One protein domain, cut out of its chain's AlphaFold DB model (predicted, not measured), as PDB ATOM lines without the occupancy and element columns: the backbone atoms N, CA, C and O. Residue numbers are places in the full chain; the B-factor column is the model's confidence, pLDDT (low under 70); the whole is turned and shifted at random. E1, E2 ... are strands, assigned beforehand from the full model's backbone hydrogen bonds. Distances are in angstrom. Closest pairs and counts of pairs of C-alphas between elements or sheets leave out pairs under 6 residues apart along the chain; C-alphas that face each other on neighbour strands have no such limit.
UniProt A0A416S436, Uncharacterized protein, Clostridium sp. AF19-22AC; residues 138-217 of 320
ATOM      1  N   GLU A 138      -2.059 -17.667 -58.463       94.06
ATOM      2  CA  GLU A 138      -1.017 -16.646 -58.508       94.06
ATOM      3  C   GLU A 138      -1.050 -15.817 -57.225       94.06
ATOM      4  O   GLU A 138      -2.114 -15.429 -56.735       94.06
ATOM      5  N   PHE A 139       0.134 -15.542 -56.682       95.75
ATOM      6  CA  PHE A 139       0.276 -14.578 -55.606       95.75
ATOM      7  C   PHE A 139      -0.037 -13.177 -56.133       95.75
ATOM      8  O   PHE A 139       0.529 -12.750 -57.139       95.75
ATOM      9  N   THR A 140      -0.879 -12.438 -55.414       95.69
ATOM     10  CA  THR A 140      -1.085 -11.007 -55.662       95.69
ATOM     11  C   THR A 140      -0.762 -10.229 -54.397       95.69
ATOM     12  O   THR A 140      -1.282 -10.559 -53.330       95.69
ATOM     13  N   GLY A 141       0.066  -9.189 -54.519       95.19
ATOM     14  CA  GLY A 141       0.420  -8.315 -53.401       95.19
ATOM     15  C   GLY A 141      -0.786  -7.576 -52.815       95.19
ATOM     16  O   GLY A 141      -1.830  -7.453 -53.460       95.19
ATOM     17  N   ALA A 142      -0.635  -7.100 -51.580       96.00
ATOM     18  CA  ALA A 142      -1.598  -6.204 -50.952       96.00
ATOM     19  C   ALA A 142      -1.483  -4.783 -51.526       96.00
ATOM     20  O   ALA A 142      -0.472  -4.419 -52.126       96.00
ATOM     21  N   SER A 143      -2.516  -3.975 -51.309       95.31
ATOM     22  CA  SER A 143      -2.465  -2.516 -51.401       95.31
ATOM     23  C   SER A 143      -2.599  -1.906 -50.003       95.31
ATOM     24  O   SER A 143      -2.838  -2.613 -49.021       95.31
ATOM     25  N   GLU A 144      -2.525  -0.577 -49.904       93.31
ATOM     26  CA  GLU A 144      -2.775   0.129 -48.641       93.31
ATOM     27  C   GLU A 144      -4.162  -0.182 -48.044       93.31
ATOM     28  O   GLU A 144      -4.315  -0.202 -46.823       93.31
ATOM     29  N   SER A 145      -5.160  -0.475 -48.886       95.06
ATOM     30  CA  SER A 145      -6.564  -0.650 -48.491       95.06
ATOM     31  C   SER A 145      -7.136  -2.059 -48.698       95.06
ATOM     32  O   SER A 145      -8.192  -2.361 -48.142       95.06
ATOM     33  N   THR A 146      -6.448  -2.938 -49.432       96.88
ATOM     34  CA  THR A 146      -6.931  -4.283 -49.780       96.88
ATOM     35  C   THR A 146      -5.849  -5.321 -49.496       96.88
ATOM     36  O   THR A 146      -4.706  -5.154 -49.915       96.88
ATOM     37  N   ALA A 147      -6.205  -6.414 -48.818       96.69
ATOM     38  CA  ALA A 147      -5.298  -7.545 -48.635       96.69
ATOM     39  C   ALA A 147      -4.954  -8.214 -49.977       96.69
ATOM     40  O   ALA A 147      -5.744  -8.193 -50.926       96.69
ATOM     41  N   GLY A 148      -3.773  -8.823 -50.044       95.75
ATOM     42  CA  GLY A 148      -3.362  -9.632 -51.182       95.75
ATOM     43  C   GLY A 148      -4.090 -10.976 -51.232       95.75
ATOM     44  O   GLY A 148      -5.005 -11.259 -50.457       95.75
ATOM     45  N   LYS A 149      -3.664 -11.843 -52.149       96.00
ATOM     46  CA  LYS A 149      -4.169 -13.217 -52.251       96.00
ATOM     47  C   LYS A 149      -3.039 -14.204 -52.040       96.00
ATOM     48  O   LYS A 149      -1.914 -13.988 -52.493       96.00
ATOM     49  N   THR A 150      -3.368 -15.306 -51.376       93.75
ATOM     50  CA  THR A 150      -2.460 -16.438 -51.210       93.75
ATOM     51  C   THR A 150      -2.085 -17.002 -52.574       93.75
ATOM     52  O   THR A 150      -2.964 -17.313 -53.381       93.75
ATOM     53  N   GLY A 151      -0.786 -17.193 -52.784       92.50
ATOM     54  CA  GLY A 151      -0.272 -18.111 -53.795       92.50
ATOM     55  C   GLY A 151       0.335 -19.323 -53.099       92.50
ATOM     56  O   GLY A 151      -0.340 -20.025 -52.352       92.50
ATOM     57  N   LEU A 152       1.643 -19.510 -53.272       92.75
ATOM     58  CA  LEU A 152       2.449 -20.454 -52.482       92.75
ATOM     59  C   LEU A 152       2.969 -19.866 -51.158       92.75
ATOM     60  O   LEU A 152       3.728 -20.514 -50.443       92.75
ATOM     61  N   VAL A 153       2.574 -18.634 -50.843       94.25
ATOM     62  CA  VAL A 153       2.943 -17.908 -49.623       94.25
ATOM     63  C   VAL A 153       1.684 -17.393 -48.917       94.25
ATOM     64  O   VAL A 153       0.653 -17.225 -49.585       94.25
ATOM     65  N   PRO A 154       1.746 -17.122 -47.598       94.88
ATOM     66  CA  PRO A 154       0.653 -16.476 -46.875       94.88
ATOM     67  C   PRO A 154       0.238 -15.163 -47.542       94.88
ATOM     68  O   PRO A 154       1.086 -14.425 -48.050       94.88
ATOM     69  N   ALA A 155      -1.060 -14.860 -47.539       95.25
ATOM     70  CA  ALA A 155      -1.549 -13.602 -48.087       95.25
ATOM     71  C   ALA A 155      -1.050 -12.432 -47.223       95.25
ATOM     72  O   ALA A 155      -1.133 -12.519 -45.999       95.25
ATOM     73  N   PRO A 156      -0.532 -11.354 -47.830       95.19
ATOM     74  CA  PRO A 156      -0.216 -10.135 -47.108       95.19
ATOM     75  C   PRO A 156      -1.519  -9.422 -46.745       95.19
ATOM     76  O   PRO A 156      -2.432  -9.323 -47.573       95.19
ATOM     77  N   ASP A 157      -1.596  -8.900 -45.527       93.81
ATOM     78  CA  ASP A 157      -2.727  -8.089 -45.084       93.81
ATOM     79  C   ASP A 157      -2.748  -6.719 -45.777       93.81
ATOM     80  O   ASP A 157      -1.781  -6.288 -46.409       93.81
ATOM     81  N   LYS A 158      -3.867  -5.996 -45.666       94.75
ATOM     82  CA  LYS A 158      -3.942  -4.598 -46.125       94.75
ATOM     83  C   LYS A 158      -2.820  -3.758 -45.488       94.75
ATOM     84  O   LYS A 158      -2.493  -3.967 -44.323       94.75
ATOM     85  N   SER A 159      -2.261  -2.808 -46.237       91.50
ATOM     86  CA  SER A 159      -1.119  -1.962 -45.828       91.50
ATOM     87  C   SER A 159       0.250  -2.666 -45.772       91.50
ATOM     88  O   SER A 159       1.252  -2.055 -45.396       91.50
ATOM     89  N   TYR A 160       0.328  -3.924 -46.216       92.88
ATOM     90  CA  TYR A 160       1.581  -4.671 -46.413       92.88
ATOM     91  C   TYR A 160       2.045  -4.650 -47.875       92.88
ATOM     92  O   TYR A 160       2.760  -5.541 -48.325       92.88
ATOM     93  N   ASP A 161       1.671  -3.619 -48.634       92.25
ATOM     94  CA  ASP A 161       2.051  -3.428 -50.040       92.25
ATOM     95  C   ASP A 161       3.563  -3.222 -50.239       92.25
ATOM     96  O   ASP A 161       4.090  -3.474 -51.322       92.25
ATOM     97  N   LYS A 162       4.273  -2.817 -49.176       91.12
ATOM     98  CA  LYS A 162       5.736  -2.618 -49.137       91.12
ATOM     99  C   LYS A 162       6.452  -3.570 -48.174       91.12
ATOM    100  O   LYS A 162       7.625  -3.368 -47.862       91.12
ATOM    101  N   ALA A 163       5.741  -4.570 -47.663       93.19
ATOM    102  CA  ALA A 163       6.296  -5.535 -46.730       93.19
ATOM    103  C   ALA A 163       7.051  -6.659 -47.451       93.19
ATOM    104  O   ALA A 163       6.899  -6.881 -48.652       93.19
ATOM    105  N   PHE A 164       7.839  -7.414 -46.693       93.38
ATOM    106  CA  PHE A 164       8.560  -8.590 -47.167       93.38
ATOM    107  C   PHE A 164       8.278  -9.796 -46.268       93.38
ATOM    108  O   PHE A 164       8.074  -9.659 -45.061       93.38
ATOM    109  N   LEU A 165       8.251 -10.990 -46.862       94.50
ATOM    110  CA  LEU A 165       8.063 -12.241 -46.133       94.50
ATOM    111  C   LEU A 165       9.390 -12.678 -45.510       94.50
ATOM    112  O   LEU A 165      10.410 -12.782 -46.192       94.50
ATOM    113  N   THR A 166       9.370 -12.963 -44.214       92.19
ATOM    114  CA  THR A 166      10.552 -13.433 -43.482       92.19
ATOM    115  C   THR A 166      10.535 -14.949 -43.297       92.19
ATOM    116  O   THR A 166       9.500 -15.596 -43.446       92.19
ATOM    117  N   GLY A 167      11.670 -15.531 -42.889       91.50
ATOM    118  CA  GLY A 167      11.763 -16.963 -42.562       91.50
ATOM    119  C   GLY A 167      10.861 -17.416 -41.404       91.50
ATOM    120  O   GLY A 167      10.682 -18.612 -41.209       91.50
ATOM    121  N   SER A 168      10.266 -16.474 -40.662       88.50
ATOM    122  CA  SER A 168       9.241 -16.764 -39.651       88.50
ATOM    123  C   SER A 168       7.868 -17.104 -40.246       88.50
ATOM    124  O   SER A 168       6.992 -17.559 -39.521       88.50
ATOM    125  N   GLY A 169       7.669 -16.876 -41.549       92.50
ATOM    126  CA  GLY A 169       6.367 -17.000 -42.207       92.50
ATOM    127  C   GLY A 169       5.491 -15.748 -42.110       92.50
ATOM    128  O   GLY A 169       4.413 -15.736 -42.694       92.50
ATOM    129  N   ASN A 170       5.961 -14.687 -41.444       92.62
ATOM    130  CA  ASN A 170       5.226 -13.431 -41.286       92.62
ATOM    131  C   ASN A 170       5.742 -12.336 -42.225       92.62
ATOM    132  O   ASN A 170       6.950 -12.242 -42.496       92.62
ATOM    133  N   TRP A 171       4.812 -11.489 -42.673       94.44
ATOM    134  CA  TRP A 171       5.095 -10.269 -43.425       94.44
ATOM    135  C   TRP A 171       5.555  -9.162 -42.481       94.44
ATOM    136  O   TRP A 171       4.936  -8.947 -41.442       94.44
ATOM    137  N   GLN A 172       6.631  -8.468 -42.842       93.50
ATOM    138  CA  GLN A 172       7.234  -7.424 -42.016       93.50
ATOM    139  C   GLN A 172       7.591  -6.184 -42.827       93.50
ATOM    140  O   GLN A 172       7.833  -6.266 -44.035       93.50
ATOM    141  N   HIS A 173       7.674  -5.039 -42.152       91.88
ATOM    142  CA  HIS A 173       8.096  -3.774 -42.750       91.88
ATOM    143  C   HIS A 173       9.515  -3.407 -42.331       91.88
ATOM    144  O   HIS A 173       9.975  -3.727 -41.234       91.88
ATOM    145  N   ILE A 174      10.198  -2.684 -43.219       90.75
ATOM    146  CA  ILE A 174      11.369  -1.892 -42.852       90.75
ATOM    147  C   ILE A 174      10.917  -0.444 -42.797       90.75
ATOM    148  O   ILE A 174      10.532   0.128 -43.818       90.75
ATOM    149  N   ILE A 175      10.977   0.153 -41.613       88.25
ATOM    150  CA  ILE A 175      10.660   1.563 -41.414       88.25
ATOM    151  C   ILE A 175      11.975   2.311 -41.224       88.25
ATOM    152  O   ILE A 175      12.704   2.079 -40.258       88.25
ATOM    153  N   GLY A 176      12.290   3.189 -42.176       88.38
ATOM    154  CA  GLY A 176      13.404   4.128 -42.086       88.38
ATOM    155  C   GLY A 176      12.914   5.496 -41.622       88.38
ATOM    156  O   GLY A 176      11.931   6.008 -42.156       88.38
ATOM    157  N   SER A 177      13.599   6.099 -40.656       86.44
ATOM    158  CA  SER A 177      13.342   7.468 -40.208       86.44
ATOM    159  C   SER A 177      14.638   8.274 -40.170       86.44
ATOM    160  O   SER A 177      15.679   7.769 -39.741       86.44
ATOM    161  N   VAL A 178      14.554   9.533 -40.593       86.25
ATOM    162  CA  VAL A 178      15.618  10.530 -40.438       86.25
ATOM    163  C   VAL A 178      15.132  11.560 -39.424       86.25
ATOM    164  O   VAL A 178      14.061  12.132 -39.613       86.25
ATOM    165  N   SER A 179      15.913  11.774 -38.370       81.19
ATOM    166  CA  SER A 179      15.657  12.768 -37.323       81.19
ATOM    167  C   SER A 179      16.730  13.855 -37.394       81.19
ATOM    168  O   SER A 179      17.916  13.546 -37.514       81.19
ATOM    169  N   ILE A 180      16.320  15.119 -37.328       79.88
ATOM    170  CA  ILE A 180      17.195  16.301 -37.315       79.88
ATOM    171  C   ILE A 180      16.730  17.157 -36.145       79.88
ATOM    172  O   ILE A 180      15.536  17.437 -36.087       79.88
ATOM    173  N   ASP A 181      17.644  17.539 -35.250       61.25
ATOM    174  CA  ASP A 181      17.365  18.412 -34.098       61.25
ATOM    175  C   ASP A 181      16.046  18.049 -33.379       61.25
ATOM    176  O   ASP A 181      15.196  18.891 -33.094       61.25
ATOM    177  N   ASP A 182      15.847  16.747 -33.163       62.03
ATOM    178  CA  ASP A 182      14.618  16.187 -32.604       62.03
ATOM    179  C   ASP A 182      14.651  16.347 -31.081       62.03
ATOM    180  O   ASP A 182      15.581  15.870 -30.430       62.03
ATOM    181  N   GLU A 183      13.631  16.979 -30.491       60.28
ATOM    182  CA  GLU A 183      13.507  17.127 -29.031       60.28
ATOM    183  C   GLU A 183      13.519  15.771 -28.299       60.28
ATOM    184  O   GLU A 183      13.890  15.691 -27.127       60.28
ATOM    185  N   SER A 184      13.168  14.690 -29.001       63.97
ATOM    186  CA  SER A 184      13.228  13.314 -28.501       63.97
ATOM    187  C   SER A 184      14.663  12.766 -28.408       63.97
ATOM    188  O   SER A 184      14.891  11.768 -27.723       63.97
ATOM    189  N   PHE A 185      15.628  13.399 -29.089       68.94
ATOM    190  CA  PHE A 185      17.046  13.028 -29.152       68.94
ATOM    191  C   PHE A 185      17.948  14.273 -29.005       68.94
ATOM    192  O   PHE A 185      18.628  14.659 -29.958       68.94
ATOM    193  N   PRO A 186      18.009  14.889 -27.808       67.69
ATOM    194  CA  PRO A 186      18.646  16.197 -27.593       67.69
ATOM    195  C   PRO A 186      20.158  16.233 -27.886       67.69
ATOM    196  O   PRO A 186      20.728  17.309 -28.055       67.69
ATOM    197  N   ASP A 187      20.805  15.070 -27.980       79.69
ATOM    198  CA  ASP A 187      22.244  14.932 -28.224       79.69
ATOM    199  C   ASP A 187      22.589  14.578 -29.682       79.69
ATOM    200  O   ASP A 187      23.718  14.175 -29.965       79.69
ATOM    201  N   VAL A 188      21.647  14.699 -30.626       82.56
ATOM    202  CA  VAL A 188      21.831  14.292 -32.029       82.56
ATOM    203  C   VAL A 188      21.584  15.457 -32.992       82.56
ATOM    204  O   VAL A 188      20.473  15.962 -33.088       82.56
ATOM    205  N   SER A 189      22.598  15.829 -33.781       84.88
ATOM    206  CA  SER A 189      22.435  16.772 -34.902       84.88
ATOM    207  C   SER A 189      21.834  16.121 -36.149       84.88
ATOM    208  O   SER A 189      21.158  16.775 -36.937       84.88
ATOM    209  N   LEU A 190      22.093  14.830 -36.368       89.50
ATOM    210  CA  LEU A 190      21.465  14.050 -37.435       89.50
ATOM    211  C   LEU A 190      21.428  12.579 -37.040       89.50
ATOM    212  O   LEU A 190      22.471  11.990 -36.768       89.50
ATOM    213  N   GLY A 191      20.245  11.975 -37.040       89.31
ATOM    214  CA  GLY A 191      20.045  10.556 -36.769       89.31
ATOM    215  C   GLY A 191      19.386   9.862 -37.951       89.31
ATOM    216  O   GLY A 191      18.416  10.362 -38.514       89.31
ATOM    217  N   ILE A 192      19.879   8.680 -38.308       90.62
ATOM    218  CA  ILE A 192      19.222   7.775 -39.251       90.62
ATOM    219  C   ILE A 192      18.958   6.471 -38.513       90.62
ATOM    220  O   ILE A 192      19.876   5.880 -37.946       90.62
ATOM    221  N   THR A 193      17.708   6.017 -38.525       89.38
ATOM    222  CA  THR A 193      17.315   4.748 -37.910       89.38
ATOM    223  C   THR A 193      16.552   3.891 -38.905       89.38
ATOM    224  O   THR A 193      15.636   4.367 -39.572       89.38
ATOM    225  N   PHE A 194      16.894   2.609 -38.954       91.44
ATOM    226  CA  PHE A 194      16.141   1.575 -39.651       91.44
ATOM    227  C   PHE A 194      15.604   0.588 -38.622       91.44
ATOM    228  O   PHE A 194      16.355   0.078 -37.789       91.44
ATOM    229  N   LYS A 195      14.301   0.326 -38.668       91.88
ATOM    230  CA  LYS A 195      13.605  -0.583 -37.758       91.88
ATOM    231  C   LYS A 195      12.943  -1.679 -38.577       91.88
ATOM    232  O   LYS A 195      12.262  -1.377 -39.555       91.88
ATOM    233  N   LEU A 196      13.132  -2.929 -38.170       92.50
ATOM    234  CA  LEU A 196      12.246  -4.011 -38.586       92.50
ATOM    235  C   LEU A 196      11.091  -4.067 -37.600       92.50
ATOM    236  O   LEU A 196      11.331  -4.095 -36.388       92.50
ATOM    237  N   THR A 197       9.870  -4.078 -38.118       91.94
ATOM    238  CA  THR A 197       8.668  -4.163 -37.292       91.94
ATOM    239  C   THR A 197       7.841  -5.390 -37.626       91.94
ATOM    240  O   THR A 197       7.755  -5.792 -38.790       91.94
ATOM    241  N   ASP A 198       7.218  -5.960 -36.596       88.12
ATOM    242  CA  ASP A 198       6.188  -6.981 -36.761       88.12
ATOM    243  C   ASP A 198       4.882  -6.390 -37.312       88.12
ATOM    244  O   ASP A 198       4.833  -5.233 -37.749       88.12
ATOM    245  N   GLN A 199       3.829  -7.211 -37.313       79.12
ATOM    246  CA  GLN A 199       2.570  -6.845 -37.936       79.12
ATOM    247  C   GLN A 199       1.751  -5.822 -37.124       79.12
ATOM    248  O   GLN A 199       0.860  -5.135 -37.634       79.12
ATOM    249  N   GLU A 200       2.071  -5.695 -35.845       83.56
ATOM    250  CA  GLU A 200       1.469  -4.765 -34.905       83.56
ATOM    251  C   GLU A 200       2.274  -3.456 -34.804       83.56
ATOM    252  O   GLU A 200       1.874  -2.533 -34.094       83.56
ATOM    253  N   GLY A 201       3.389  -3.353 -35.538       84.19
ATOM    254  CA  GLY A 201       4.280  -2.195 -35.537       84.19
ATOM    255  C   GLY A 201       5.304  -2.199 -34.398       84.19
ATOM    256  O   GLY A 201       6.007  -1.203 -34.207       84.19
ATOM    257  N   ASN A 202       5.429  -3.296 -33.646       89.69
ATOM    258  CA  ASN A 202       6.449  -3.421 -32.612       89.69
ATOM    259  C   ASN A 202       7.823  -3.602 -33.253       89.69
ATOM    260  O   ASN A 202       7.993  -4.319 -34.236       89.69
ATOM    261  N   ILE A 203       8.836  -2.976 -32.659       91.38
ATOM    262  CA  ILE A 203      10.214  -3.053 -33.145       91.38
ATOM    263  C   ILE A 203      10.804  -4.417 -32.776       91.38
ATOM    264  O   ILE A 203      10.995  -4.707 -31.597       91.38
ATOM    265  N   LEU A 204      11.161  -5.219 -33.779       90.19
ATOM    266  CA  LEU A 204      11.874  -6.484 -33.578       90.19
ATOM    267  C   LEU A 204      13.387  -6.283 -33.515       90.19
ATOM    268  O   LEU A 204      14.077  -6.897 -32.706       90.19
ATOM    269  N   THR A 205      13.916  -5.417 -34.377       90.81
ATOM    270  CA  THR A 205      15.322  -5.006 -34.352       90.81
ATOM    271  C   THR A 205      15.459  -3.592 -34.895       90.81
ATOM    272  O   THR A 205      14.637  -3.131 -35.690       90.81
ATOM    273  N   ASN A 206      16.496  -2.887 -34.453       91.00
ATOM    274  CA  ASN A 206      16.826  -1.562 -34.941       91.00
ATOM    275  C   ASN A 206      18.329  -1.448 -35.204       91.00
ATOM    276  O   ASN A 206      19.149  -2.049 -34.514       91.00
ATOM    277  N   ALA A 207      18.668  -0.664 -36.217       92.44
ATOM    278  CA  ALA A 207      20.016  -0.201 -36.477       92.44
ATOM    279  C   ALA A 207      19.956   1.315 -36.621       92.44
ATOM    280  O   ALA A 207      19.114   1.838 -37.357       92.44
ATOM    281  N   ALA A 208      20.836   2.017 -35.917       90.00
ATOM    282  CA  ALA A 208      20.867   3.466 -35.937       90.00
ATOM    283  C   ALA A 208      22.298   3.981 -36.064       90.00
ATOM    284  O   ALA A 208      23.244   3.376 -35.560       90.00
ATOM    285  N   ALA A 209      22.430   5.112 -36.742       91.00
ATOM    286  CA  ALA A 209      23.648   5.895 -36.809       91.00
ATOM    287  C   ALA A 209      23.293   7.347 -36.506       91.00
ATOM    288  O   ALA A 209      22.286   7.861 -37.000       91.00
ATOM    289  N   TYR A 210      24.120   8.002 -35.701       90.06
ATOM    290  CA  TYR A 210      23.889   9.379 -35.289       90.06
ATOM    291  C   TYR A 210      25.176  10.182 -35.387       90.06
ATOM    292  O   TYR A 210      26.265   9.693 -35.083       90.06
ATOM    293  N   ILE A 211      25.016  11.435 -35.780       90.81
ATOM    294  CA  ILE A 211      26.007  12.480 -35.611       90.81
ATOM    295  C   ILE A 211      25.609  13.230 -34.337       90.81
ATOM    296  O   ILE A 211      24.503  13.779 -34.295       90.81
ATOM    297  N   PRO A 212      26.459  13.238 -33.297       89.81
ATOM    298  CA  PRO A 212      26.131  13.899 -32.040       89.81
ATOM    299  C   PRO A 212      26.005  15.414 -32.226       89.81
ATOM    300  O   PRO A 212      26.508  15.965 -33.205       89.81
ATOM    301  N   THR A 213      25.393  16.106 -31.275       89.81
ATOM    302  CA  THR A 213      25.451  17.570 -31.228       89.81
ATOM    303  C   THR A 213      26.893  18.067 -31.111       89.81
ATOM    304  O   THR A 213      27.764  17.435 -30.500       89.81
ATOM    305  N   ALA A 214      27.182  19.202 -31.752       91.06
ATOM    306  CA  ALA A 214      28.509  19.802 -31.703       91.06
ATOM    307  C   ALA A 214      28.847  20.239 -30.267       91.06
ATOM    308  O   ALA A 214      28.059  20.911 -29.602       91.06
ATOM    309  N   SER A 215      30.036  19.869 -29.792       89.75
ATOM    310  CA  SER A 215      30.508  20.179 -28.443       89.75
ATOM    311  C   SER A 215      32.030  20.353 -28.410       89.75
ATOM    312  O   SER A 215      32.727  20.203 -29.420       89.75
ATOM    313  N   SER A 216      32.585  20.619 -27.226       88.06
ATOM    314  CA  SER A 216      34.042  20.624 -27.037       88.06
ATOM    315  C   SER A 216      34.684  19.283 -27.415       88.06
ATOM    316  O   SER A 216      35.815  19.266 -27.888       88.06
ATOM    317  N   SER A 217      33.951  18.171 -27.299       89.25
ATOM    318  CA  SER A 217      34.459  16.818 -27.577       89.25
ATOM    319  C   SER A 217      33.973  16.226 -28.905       89.25
ATOM    320  O   SER A 217      34.553  15.255 -29.381       89.25
TER     321      SER A 217
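What this domain is: This is residues 138 to 217 of the 320 residues of an uncharacterized protein of Clostridium sp. AF19-22AC (UniProt A0A416S436). With little regular structure, the domain is a narrow, twisted sheet of three strands side by side, with a looped stretch, residues 138 to 170, at one end and a short tail after E3 at the other. The 80 printed residues include no named helix and strands E1, E2, E3, in that order along the chain and across the antiparallel sheet; the class is all strand, with 29 residues in named elements. A rod of 60 by 25 by 18 A, it is only just loose, close to extended (radius of gyration of the C-alphas 17.2 A).

How they stand to each other: E2, residues 188 to 197, is the inner strand of a meander, each strand the antiparallel neighbour of the one before. It forms hairpins with E1, residues 171 to 179, at 174 degrees, N 177 and O 193 being 2.9 A apart, and with E3, residues 203 to 212, at 167 degrees, N 194 and O 207 being 2.8 A apart. Residues 164 to 165 pair antiparallel with 171 to 172 of E1.

Where its parts are: E1 measures 26.1 A from C-alpha 171 at (5.095, -10.269, -43.425) to C-alpha 179 at (15.657, 12.768, -37.323); E2 and E3 measure 23.3 A each, and E3 ends with C-alpha 212 at (26.131, 13.899, -32.040).

The domain as a whole: The farthest C-alphas, of Glu 138 and Ser 216, are 60.1 A apart. The printed part has no cut and no long link; residues 181 to 186 have pLDDT under 70.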